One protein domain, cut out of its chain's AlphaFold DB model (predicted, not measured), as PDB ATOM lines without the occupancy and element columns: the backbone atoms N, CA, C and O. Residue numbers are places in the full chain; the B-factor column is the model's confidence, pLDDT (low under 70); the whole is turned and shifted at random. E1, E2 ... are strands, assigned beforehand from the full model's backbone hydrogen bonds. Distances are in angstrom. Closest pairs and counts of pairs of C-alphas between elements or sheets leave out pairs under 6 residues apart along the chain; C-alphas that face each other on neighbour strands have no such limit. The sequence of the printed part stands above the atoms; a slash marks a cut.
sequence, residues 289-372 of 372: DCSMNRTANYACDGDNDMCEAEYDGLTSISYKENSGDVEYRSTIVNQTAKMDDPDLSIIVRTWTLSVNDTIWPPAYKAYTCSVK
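Overview. This is residues 289 to 372 of the 372 residues of an uncharacterized protein of Pyronema omphalodes (strain CBS 100304) (UniProt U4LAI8). Two small antiparallel sheets, shifted along a rod, make a loose sandwich that is only partly face to face: the sheet E2 E3 E4 E5 makes one end of the rod and the sheet E1 E7 E6 the other. The tight turn between E4 and E5 and the long link from E5 to E6 reach to opposite tips. The printed part has 84 residues, with seven named strands, E1 to E7 along the chain, and no named helix: all strand. It is loose, with a radius of gyration of the C-alphas of 15.2 A and spans of 54 by 19 by 19 A.

Along the chain. E1, residues 289 to 293, begins at C-alpha 289 (177.456, 253.748, 229.632) and is 12.6 A long. E2 is residues 297 to 301, 13.6 A; E3, 306 to 311, 17.2 A; E4, 314 to 322, 26.7 A; E5, 326 to 333, 23.0 A; E6, 348 to 354, 19.4 A. E7, residues 365 to 371, 19.7 A, ends at C-alpha 371 (177.181, 247.600, 231.770).

Arrangement. E1 is the antiparallel neighbour of E7, with N 291 and O 368 2.9 A apart, within hydrogen-bond range. E2 to E5 form a meander, each strand the antiparallel neighbour of the one before: N 299 and O 308 are 2.9 A apart, N 309 and O 316 2.9 A, N 321 and O 327 2.8 A. E6 and E7 are a hairpin, with N 354 and O 365 at 2.8 A. The sandwich's facing parts are 11.4 A centre to centre; the closest C-alphas of E4 and E6, Leu 314 and Leu 353, are 6.8 A apart. E1 and E2 are apart.

Size, cuts and confidence. The C-alphas farthest apart, of Gly 324 and Leu 344, are 54.8 A apart. The printed part has no cut. The link from E5 to E6, 14 residues, is long. Mean pLDDT of the printed part is 70.3; 34 residues are under 70, among them residues 322 to 348.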
ATOM      1  N   ASP A 289     177.354 252.823 230.760       79.75
ATOM      2  CA  ASP A 289     177.456 253.748 229.632       79.75
ATOM      3  C   ASP A 289     176.129 253.721 228.861       79.75
ATOM      4  O   ASP A 289     175.715 252.665 228.372       79.75
ATOM      5  N   CYS A 290     175.442 254.864 228.810       78.06
ATOM      6  CA  CYS A 290     174.095 255.010 228.260       78.06
ATOM      7  C   CYS A 290     174.091 255.989 227.084       78.06
ATOM      8  O   CYS A 290     174.196 257.205 227.253       78.06
ATOM      9  N   SER A 291     173.900 255.450 225.883       82.81
ATOM     10  CA  SER A 291     173.777 256.226 224.650       82.81
ATOM     11  C   SER A 291     172.305 256.507 224.331       82.81
ATOM     12  O   SER A 291     171.470 255.605 224.373       82.81
ATOM     13  N   MET A 292     171.961 257.758 224.006       79.44
ATOM     14  CA  MET A 292     170.624 258.086 223.500       79.44
ATOM     15  C   MET A 292     170.515 257.636 222.042       79.44
ATOM     16  O   MET A 292     171.224 258.166 221.182       79.44
ATOM     17  N   ASN A 293     169.601 256.712 221.754       75.12
ATOM     18  CA  ASN A 293     169.333 256.287 220.388       75.12
ATOM     19  C   ASN A 293     168.228 257.160 219.765       75.12
ATOM     20  O   ASN A 293     167.230 257.496 220.405       75.12
ATOM     21  N   ARG A 294     168.414 257.558 218.502       63.22
ATOM     22  CA  ARG A 294     167.450 258.365 217.734       63.22
ATOM     23  C   ARG A 294     166.545 257.534 216.821       63.22
ATOM     24  O   ARG A 294     165.681 258.114 216.176       63.22
ATOM     25  N   THR A 295     166.717 256.212 216.768       63.75
ATOM     26  CA  THR A 295     165.904 255.302 215.938       63.75
ATOM     27  C   THR A 295     164.688 254.727 216.676       63.75
ATOM     28  O   THR A 295     164.285 253.600 216.402       63.75
ATOM     29  N   ALA A 296     164.112 255.470 217.625       67.81
ATOM     30  CA  ALA A 296     162.793 255.144 218.164       67.81
ATOM     31  C   ALA A 296     161.746 255.421 217.079       67.81
ATOM     32  O   ALA A 296     161.579 256.573 216.667       67.81
ATOM     33  N   ASN A 297     161.067 254.380 216.606       76.56
ATOM     34  CA  ASN A 297     159.967 254.547 215.666       76.56
ATOM     35  C   ASN A 297     158.737 254.970 216.464       76.56
ATOM     36  O   ASN A 297     158.325 254.254 217.371       76.56
ATOM     37  N   TYR A 298     158.150 256.115 216.126       83.12
ATOM     38  CA  TYR A 298     156.876 256.545 216.687       83.12
ATOM     39  C   TYR A 298     155.924 256.977 215.576       83.12
ATOM     40  O   TYR A 298     156.335 257.582 214.582       83.12
ATOM     41  N   ALA A 299     154.650 256.650 215.751       84.06
ATOM     42  CA  ALA A 299     153.559 257.011 214.864       84.06
ATOM     43  C   ALA A 299     152.428 257.617 215.697       84.06
ATOM     44  O   ALA A 299     152.144 257.149 216.796       84.06
ATOM     45  N   CYS A 300     151.783 258.655 215.172       82.69
ATOM     46  CA  CYS A 300     150.607 259.260 215.786       82.69
ATOM     47  C   CYS A 300     149.446 259.213 214.798       82.69
ATOM     48  O   CYS A 300     149.566 259.703 213.673       82.69
ATOM     49  N   ASP A 301     148.333 258.641 215.239       82.44
ATOM     50  CA  ASP A 301     147.052 258.694 214.558       82.44
ATOM     51  C   ASP A 301     146.310 259.964 215.004       82.44
ATOM     52  O   ASP A 301     145.919 260.116 216.164       82.44
ATOM     53  N   GLY A 302     146.155 260.899 214.065       72.06
ATOM     54  CA  GLY A 302     145.475 262.173 214.293       72.06
ATOM     55  C   GLY A 302     143.947 262.082 214.319       72.06
ATOM     56  O   GLY A 302     143.320 263.013 214.815       72.06
ATOM     57  N   ASP A 303     143.356 260.989 213.824       74.88
ATOM     58  CA  ASP A 303     141.905 260.767 213.851       74.88
ATOM     59  C   ASP A 303     141.471 260.063 215.153       74.88
ATOM     60  O   ASP A 303     140.350 260.270 215.620       74.88
ATOM     61  N   ASN A 304     142.364 259.272 215.766       73.94
ATOM     62  CA  ASN A 304     142.122 258.554 217.028       73.94
ATOM     63  C   ASN A 304     142.797 259.180 218.271       73.94
ATOM     64  O   ASN A 304     142.728 258.589 219.348       73.94
ATOM     65  N   ASP A 305     143.430 260.358 218.152       81.50
ATOM     66  CA  ASP A 305     144.062 261.095 219.272       81.50
ATOM     67  C   ASP A 305     145.076 260.221 220.070       81.50
ATOM     68  O   ASP A 305     145.186 260.290 221.299       81.50
ATOM     69  N   MET A 306     145.824 259.371 219.349       81.19
ATOM     70  CA  MET A 306     146.691 258.320 219.902       81.19
ATOM     71  C   MET A 306     148.076 258.311 219.238       81.19
ATOM     72  O   MET A 306     148.195 258.455 218.025       81.19
ATOM     73  N   CYS A 307     149.124 258.082 220.026       82.38
ATOM     74  CA  CYS A 307     150.488 257.853 219.560       82.38
ATOM     75  C   CYS A 307     151.038 256.535 220.119       82.38
ATOM     76  O   CYS A 307     150.828 256.210 221.287       82.38
ATOM     77  N   GLU A 308     151.778 255.801 219.295       83.25
ATOM     78  CA  GLU A 308     152.510 254.592 219.672       83.25
ATOM     79  C   GLU A 308     153.994 254.759 219.325       83.25
ATOM     80  O   GLU A 308     154.340 255.313 218.277       83.25
ATOM     81  N   ALA A 309     154.875 254.288 220.206       81.50
ATOM     82  CA  ALA A 309     156.316 254.265 220.004       81.50
ATOM     83  C   ALA A 309     156.894 252.883 220.328       81.50
ATOM     84  O   ALA A 309     156.664 252.352 221.414       81.50
ATOM     85  N   GLU A 310     157.690 252.334 219.411       80.12
ATOM     86  CA  GLU A 310     158.391 251.058 219.565       80.12
ATOM     87  C   GLU A 310     159.911 251.276 219.568       80.12
ATOM     88  O   GLU A 310     160.470 252.008 218.738       80.12
ATOM     89  N   TYR A 311     160.595 250.616 220.504       78.00
ATOM     90  CA  TYR A 311     162.050 250.609 220.579       78.00
ATOM     91  C   TYR A 311     162.592 249.308 221.201       78.00
ATOM     92  O   TYR A 311     162.397 249.061 222.388       78.00
ATOM     93  N   ASP A 312     163.281 248.485 220.400       75.00
ATOM     94  CA  ASP A 312     163.930 247.221 220.808       75.00
ATOM     95  C   ASP A 312     163.046 246.304 221.691       75.00
ATOM     96  O   ASP A 312     163.475 245.749 222.704       75.00
ATOM     97  N   GLY A 313     161.774 246.148 221.297       69.62
ATOM     98  CA  GLY A 313     160.778 245.309 221.982       69.62
ATOM     99  C   GLY A 313     160.078 245.967 223.179       69.62
ATOM    100  O   GLY A 313     159.185 245.359 223.773       69.62
ATOM    101  N   LEU A 314     160.442 247.201 223.530       70.38
ATOM    102  CA  LEU A 314     159.646 248.070 224.396       70.38
ATOM    103  C   LEU A 314     158.591 248.778 223.547       70.38
ATOM    104  O   LEU A 314     158.923 249.309 222.484       70.38
ATOM    105  N   THR A 315     157.356 248.850 224.036       70.56
ATOM    106  CA  THR A 315     156.309 249.668 223.416       70.56
ATOM    107  C   THR A 315     155.780 250.692 224.408       70.56
ATOM    108  O   THR A 315     155.695 250.451 225.612       70.56
ATOM    109  N   SER A 316     155.419 251.870 223.916       74.12
ATOM    110  CA  SER A 316     154.653 252.840 224.686       74.12
ATOM    111  C   SER A 316     153.480 253.338 223.868       74.12
ATOM    112  O   SER A 316     153.638 253.717 222.710       74.12
ATOM    113  N   ILE A 317     152.311 253.346 224.499       78.25
ATOM    114  CA  ILE A 317     151.079 253.893 223.944       78.25
ATOM    115  C   ILE A 317     150.760 255.149 224.747       78.25
ATOM    116  O   ILE A 317     150.896 255.182 225.972       78.25
ATOM    117  N   SER A 318     150.368 256.210 224.057       79.81
ATOM    118  CA  SER A 318     149.991 257.483 224.655       79.81
ATOM    119  C   SER A 318     148.714 257.982 223.999       79.81
ATOM    120  O   SER A 318     148.595 257.952 222.777       79.81
ATOM    121  N   TYR A 319     147.754 258.432 224.795       81.00
ATOM    122  CA  TYR A 319     146.458 258.887 224.300       81.00
ATOM    123  C   TYR A 319     146.002 260.140 225.037       81.00
ATOM    124  O   TYR A 319     146.428 260.425 226.163       81.00
ATOM    125  N   LYS A 320     145.136 260.897 224.370       77.31
ATOM    126  CA  LYS A 320     144.528 262.113 224.900       77.31
ATOM    127  C   LYS A 320     143.129 261.808 225.430       77.31
ATOM    128  O   LYS A 320     142.250 261.370 224.690       77.31
ATOM    129  N   GLU A 321     142.915 262.064 226.713       71.38
ATOM    130  CA  GLU A 321     141.633 261.895 227.388       71.38
ATOM    131  C   GLU A 321     140.922 263.253 227.511       71.38
ATOM    132  O   GLU A 321     141.490 264.237 227.982       71.38
ATOM    133  N   ASN A 322     139.667 263.322 227.053       66.19
ATOM    134  CA  ASN A 322     138.857 264.545 227.051       66.19
ATOM    135  C   ASN A 322     137.752 264.450 228.124       66.19
ATOM    136  O   ASN A 322     136.567 264.377 227.792       66.19
ATOM    137  N   SER A 323     138.133 264.417 229.405       59.16
ATOM    138  CA  SER A 323     137.221 264.197 230.549       59.16
ATOM    139  C   SER A 323     136.913 265.487 231.334       59.16
ATOM    140  O   SER A 323     136.859 265.511 232.560       59.16
ATOM    141  N   GLY A 324     136.725 266.595 230.611       59.53
ATOM    142  CA  GLY A 324     136.496 267.936 231.161       59.53
ATOM    143  C   GLY A 324     137.647 268.876 230.818       59.53
ATOM    144  O   GLY A 324     137.471 269.768 229.990       59.53
ATOM    145  N   ASP A 325     138.821 268.612 231.387       62.00
ATOM    146  CA  ASP A 325     140.101 269.126 230.892       62.00
ATOM    147  C   ASP A 325     140.744 268.125 229.910       62.00
ATOM    148  O   ASP A 325     140.301 266.978 229.780       62.00
ATOM    149  N   VAL A 326     141.770 268.575 229.181       59.50
ATOM    150  CA  VAL A 326     142.567 267.726 228.281       59.50
ATOM    151  C   VAL A 326     143.722 267.127 229.075       59.50
ATOM    152  O   VAL A 326     144.679 267.833 229.396       59.50
ATOM    153  N   GLU A 327     143.644 265.832 229.367       61.56
ATOM    154  CA  GLU A 327     144.704 265.092 230.052       61.56
ATOM    155  C   GLU A 327     145.419 264.157 229.069       61.56
ATOM    156  O   GLU A 327     144.799 263.542 228.198       61.56
ATOM    157  N   TYR A 328     146.741 264.051 229.186       66.88
ATOM    158  CA  TYR A 328     147.554 263.137 228.388       66.88
ATOM    159  C   TYR A 328     147.995 261.983 229.277       66.88
ATOM    160  O   TYR A 328     148.608 262.214 230.319       66.88
ATOM    161  N   ARG A 329     147.707 260.744 228.872       65.50
ATOM    162  CA  ARG A 329     148.177 259.547 229.580       65.50
ATOM    163  C   ARG A 329     149.163 258.786 228.715       65.50
ATOM    164  O   ARG A 329     148.896 258.539 227.537       65.50
ATOM    165  N   SER A 330     150.283 258.381 229.307       62.91
ATOM    166  CA  SER A 330     151.255 257.490 228.679       62.91
ATOM    167  C   SER A 330     151.448 256.214 229.498       62.91
ATOM    168  O   SER A 330     151.550 256.240 230.723       62.91
ATOM    169  N   THR A 331     151.496 255.077 228.805       63.88
ATOM    170  CA  THR A 331     151.775 253.761 229.387       63.88
ATOM    171  C   THR A 331     152.987 253.170 228.683       63.88
ATOM    172  O   THR A 331     153.093 253.243 227.457       63.88
ATOM    173  N   ILE A 332     153.897 252.561 229.441       59.56
ATOM    174  CA  ILE A 332     155.028 251.789 228.909       59.56
ATOM    175  C   ILE A 332     154.733 250.309 229.155       59.56
ATOM    176  O   ILE A 332     154.472 249.900 230.288       59.56
ATOM    177  N   VAL A 333     154.756 249.515 228.089       52.38
ATOM    178  CA  VAL A 333     154.526 248.070 228.099       52.38
ATOM    179  C   VAL A 333     155.849 247.370 227.778       52.38
ATOM    180  O   VAL A 333     156.595 247.787 226.894       52.38
ATOM    181  N   ASN A 334     156.130 246.305 228.534       42.97
ATOM    182  CA  ASN A 334     157.458 245.722 228.763       42.97
ATOM    183  C   ASN A 334     158.398 246.681 229.524       42.97
ATOM    184  O   ASN A 334     158.745 247.761 229.057       42.97
ATOM    185  N   GLN A 335     158.849 246.266 230.711       52.38
ATOM    186  CA  GLN A 335     159.895 246.968 231.462       52.38
ATOM    187  C   GLN A 335     161.264 246.371 231.108       52.38
ATOM    188  O   GLN A 335     161.462 245.169 231.263       52.38
ATOM    189  N   THR A 336     162.191 247.214 230.634       53.03
ATOM    190  CA  THR A 336     163.630 246.928 230.435       53.03
ATOM    191  C   THR A 336     163.968 245.513 229.950       53.03
ATOM    192  O   THR A 336     164.397 244.660 230.728       53.03
ATOM    193  N   ALA A 337     163.860 245.270 228.642       52.50
ATOM    194  CA  ALA A 337     164.384 244.042 228.055       52.50
ATOM    195  C   ALA A 337     165.909 243.944 228.275       52.50
ATOM    196  O   ALA A 337     166.667 244.835 227.875       52.50
ATOM    197  N   LYS A 338     166.359 242.850 228.902       56.81
ATOM    198  CA  LYS A 338     167.765 242.424 228.903       56.81
ATOM    199  C   LYS A 338     168.021 241.580 227.658       56.81
ATOM    200  O   LYS A 338     167.245 240.675 227.364       56.81
ATOM    201  N   MET A 339     169.147 241.818 226.992       57.72
ATOM    202  CA  MET A 339     169.696 240.883 226.010       57.72
ATOM    203  C   MET A 339     170.878 240.119 226.621       57.72
ATOM    204  O   MET A 339     171.757 240.729 227.232       57.72
ATOM    205  N   ASP A 340     170.898 238.794 226.455       56.84
ATOM    206  CA  ASP A 340     172.084 237.976 226.722       56.84
ATOM    207  C   ASP A 340     173.027 238.083 225.516       56.84
ATOM    208  O   ASP A 340     172.808 237.482 224.465       56.84
ATOM    209  N   ASP A 341     174.044 238.927 225.668       59.47
ATOM    210  CA  ASP A 341     175.024 239.267 224.640       59.47
ATOM    211  C   ASP A 341     176.206 238.272 224.702       59.47
ATOM    212  O   ASP A 341     176.774 238.088 225.782       59.47
ATOM    213  N   PRO A 342     176.592 237.587 223.606       59.03
ATOM    214  CA  PRO A 342     177.709 236.638 223.629       59.03
ATOM    215  C   PRO A 342     179.096 237.307 223.691       59.03
ATOM    216  O   PRO A 342     180.093 236.604 223.877       59.03
ATOM    217  N   ASP A 343     179.188 238.633 223.536       56.53
ATOM    218  CA  ASP A 343     180.451 239.367 223.649       56.53
ATOM    219  C   ASP A 343     180.904 239.507 225.115       56.53
ATOM    220  O   ASP A 343     180.332 240.254 225.908       56.53
ATOM    221  N   LEU A 344     182.032 238.861 225.438       56.59
ATOM    222  CA  LEU A 344     182.703 238.774 226.753       56.59
ATOM    223  C   LEU A 344     183.100 240.115 227.427       56.59
ATOM    224  O   LEU A 344     183.828 240.105 228.417       56.59
ATOM    225  N   SER A 345     182.676 241.261 226.892       60.94
ATOM    226  CA  SER A 345     183.006 242.610 227.381       60.94
ATOM    227  C   SER A 345     181.797 243.445 227.822       60.94
ATOM    228  O   SER A 345     181.973 244.599 228.209       60.94
ATOM    229  N   ILE A 346     180.580 242.889 227.769       59.78
ATOM    230  CA  ILE A 346     179.348 243.538 228.238       59.78
ATOM    231  C   ILE A 346     178.623 242.566 229.176       59.78
ATOM    232  O   ILE A 346     178.186 241.498 228.763       59.78
ATOM    233  N   ILE A 347     178.492 242.939 230.449       63.12
ATOM    234  CA  ILE A 347     177.857 242.121 231.496       63.12
ATOM    235  C   ILE A 347     176.331 242.125 231.323       63.12
ATOM    236  O   ILE A 347     175.665 241.101 231.484       63.12
ATOM    237  N   VAL A 348     175.769 243.295 231.002       69.44
ATOM    238  CA  VAL A 348     174.341 243.494 230.731       69.44
ATOM    239  C   VAL A 348     174.180 244.584 229.672       69.44
ATOM    240  O   VAL A 348     174.785 245.651 229.779       69.44
ATOM    241  N   ARG A 349     173.314 244.348 228.684       70.06
ATOM    242  CA  ARG A 349     172.759 245.391 227.814       70.06
ATOM    243  C   ARG A 349     171.275 245.558 228.138       70.06
ATOM    244  O   ARG A 349     170.552 244.561 228.186       70.06
ATOM    245  N   THR A 350     170.838 246.793 228.368       71.31
ATOM    246  CA  THR A 350     169.433 247.139 228.612       71.31
ATOM    247  C   THR A 350     168.978 248.263 227.692       71.31
ATOM    248  O   THR A 350     169.747 249.139 227.288       71.31
ATOM    249  N   TRP A 351     167.689 248.237 227.381       70.12
ATOM    250  CA  TRP A 351     167.004 249.259 226.601       70.12
ATOM    251  C   TRP A 351     166.007 249.973 227.516       70.12
ATOM    252  O   TRP A 351     165.431 249.350 228.413       70.12
ATOM    253  N   THR A 352     165.789 251.270 227.310       71.44
ATOM    254  CA  THR A 352     164.733 252.018 228.007       71.44
ATOM    255  C   THR A 352     164.109 253.076 227.101       71.44
ATOM    256  O   THR A 352     164.797 253.719 226.303       71.44
ATOM    257  N   LEU A 353     162.790 253.232 227.221       71.38
ATOM    258  CA  LEU A 353     161.962 254.162 226.464       71.38
ATOM    259  C   LEU A 353     161.319 255.138 227.454       71.38
ATOM    260  O   LEU A 353     160.571 254.738 228.340       71.38
ATOM    261  N   SER A 354     161.639 256.420 227.315       72.75
ATOM    262  CA  SER A 354     161.115 257.511 228.137       72.75
ATOM    263  C   SER A 354     160.116 258.324 227.322       72.75
ATOM    264  O   SER A 354     160.412 258.733 226.198       72.75
ATOM    265  N   VAL A 355     158.944 258.568 227.904       72.25
ATOM    266  CA  VAL A 355     157.912 259.454 227.356       72.25
ATOM    267  C   VAL A 355     157.983 260.801 228.075       72.25
ATOM    268  O   VAL A 355     158.329 260.864 229.254       72.25
ATOM    269  N   ASN A 356     157.651 261.877 227.368       72.19
ATOM    270  CA  ASN A 356     157.225 263.131 227.974       72.19
ATOM    271  C   ASN A 356     155.858 263.503 227.392       72.19
ATOM    272  O   ASN A 356     155.771 263.898 226.228       72.19
ATOM    273  N   ASP A 357     154.824 263.356 228.210       66.50
ATOM    274  CA  ASP A 357     153.400 263.550 227.912       66.50
ATOM    275  C   ASP A 357     152.885 264.959 228.257       66.50
ATOM    276  O   ASP A 357     151.758 265.305 227.921       66.50
ATOM    277  N   THR A 358     153.733 265.837 228.805       68.69
ATOM    278  CA  THR A 358     153.400 267.257 229.059       68.69
ATOM    279  C   THR A 358     153.130 268.099 227.796       68.69
ATOM    280  O   THR A 358     152.809 269.283 227.902       68.69
ATOM    281  N   ILE A 359     153.299 267.528 226.597       71.69
ATOM    282  CA  ILE A 359     153.151 268.179 225.287       71.69
ATOM    283  C   ILE A 359     152.521 267.171 224.315       71.69
ATOM    284  O   ILE A 359     152.872 265.995 224.349       71.69
ATOM    285  N   TRP A 360     151.646 267.631 223.411       75.50
ATOM    286  CA  TRP A 360     151.082 266.811 222.330       75.50
ATOM    287  C   TRP A 360     151.607 267.236 220.942       75.50
ATOM    288  O   TRP A 360     151.563 268.431 220.633       75.50
ATOM    289  N   PRO A 361     152.057 266.302 220.079       76.94
ATOM    290  CA  PRO A 361     152.288 264.886 220.374       76.94
ATOM    291  C   PRO A 361     153.434 264.687 221.394       76.94
ATOM    292  O   PRO A 361     154.348 265.518 221.451       76.94
ATOM    293  N   PRO A 362     153.400 263.602 222.189       76.56
ATOM    294  CA  PRO A 362     154.387 263.310 223.225       76.56
ATOM    295  C   PRO A 362     155.798 263.118 222.664       76.56
ATOM    296  O   PRO A 362     156.007 262.599 221.566       76.56
ATOM    297  N   ALA A 363     156.797 263.522 223.449       77.56
ATOM    298  CA  ALA A 363     158.198 263.480 223.043       77.56
ATOM    299  C   ALA A 363     158.902 262.220 223.573       77.56
ATOM    300  O   ALA A 363     159.382 262.194 224.710       77.56
ATOM    301  N   TYR A 364     159.000 261.194 222.729       77.50
ATOM    302  CA  TYR A 364     159.691 259.938 223.035       77.50
ATOM    303  C   TYR A 364     161.224 260.068 222.990       77.50
ATOM    304  O   TYR A 364     161.790 260.755 222.133       77.50
ATOM    305  N   LYS A 365     161.915 259.368 223.895       80.75
ATOM    306  CA  LYS A 365     163.382 259.244 223.938       80.75
ATOM    307  C   LYS A 365     163.783 257.807 224.259       80.75
ATOM    308  O   LYS A 365     163.464 257.306 225.333       80.75
ATOM    309  N   ALA A 366     164.527 257.174 223.358       79.88
ATOM    310  CA  ALA A 366     165.119 255.862 223.583       79.88
ATOM    311  C   ALA A 366     166.571 255.974 224.064       79.88
ATOM    312  O   ALA A 366     167.328 256.836 223.603       79.88
ATOM    313  N   TYR A 367     166.981 255.063 224.944       79.69
ATOM    314  CA  TYR A 367     168.366 254.930 225.385       79.69
ATOM    315  C   TYR A 367     168.795 253.458 225.382       79.69
ATOM    316  O   TYR A 367     168.066 252.579 225.847       79.69
ATOM    317  N   THR A 368     170.008 253.213 224.893       79.38
ATOM    318  CA  THR A 368     170.719 251.937 225.000       79.38
ATOM    319  C   THR A 368     171.769 252.072 226.093       79.38
ATOM    320  O   THR A 368     172.731 252.830 225.932       79.38
ATOM    321  N   CYS A 369     171.606 251.332 227.185       76.12
ATOM    322  CA  CYS A 369     172.574 251.263 228.271       76.12
ATOM    323  C   CYS A 369     173.367 249.952 228.202       76.12
ATOM    324  O   CYS A 369     172.824 248.874 227.952       76.12
ATOM    325  N   SER A 370     174.672 250.045 228.432       75.75
ATOM    326  CA  SER A 370     175.583 248.905 228.542       75.75
ATOM    327  C   SER A 370     176.330 248.960 229.868       75.75
ATOM    328  O   SER A 370     176.707 250.038 230.328       75.75
ATOM    329  N   VAL A 371     176.521 247.796 230.477       72.88
ATOM    330  CA  VAL A 371     177.181 247.600 231.770       72.88
ATOM    331  C   VAL A 371     178.428 246.750 231.533       72.88
ATOM    332  O   VAL A 371     178.322 245.688 230.915       72.88
ATOM    333  N   LYS A 372     179.593 247.233 231.968       69.00
ATOM    334  CA  LYS A 372     180.931 246.706 231.646       69.00
ATOM    335  C   LYS A 372     181.807 246.625 232.899       69.00
ATOM    336  O   LYS A 372     181.717 247.558 233.731       69.00
TER     337      LYS A 372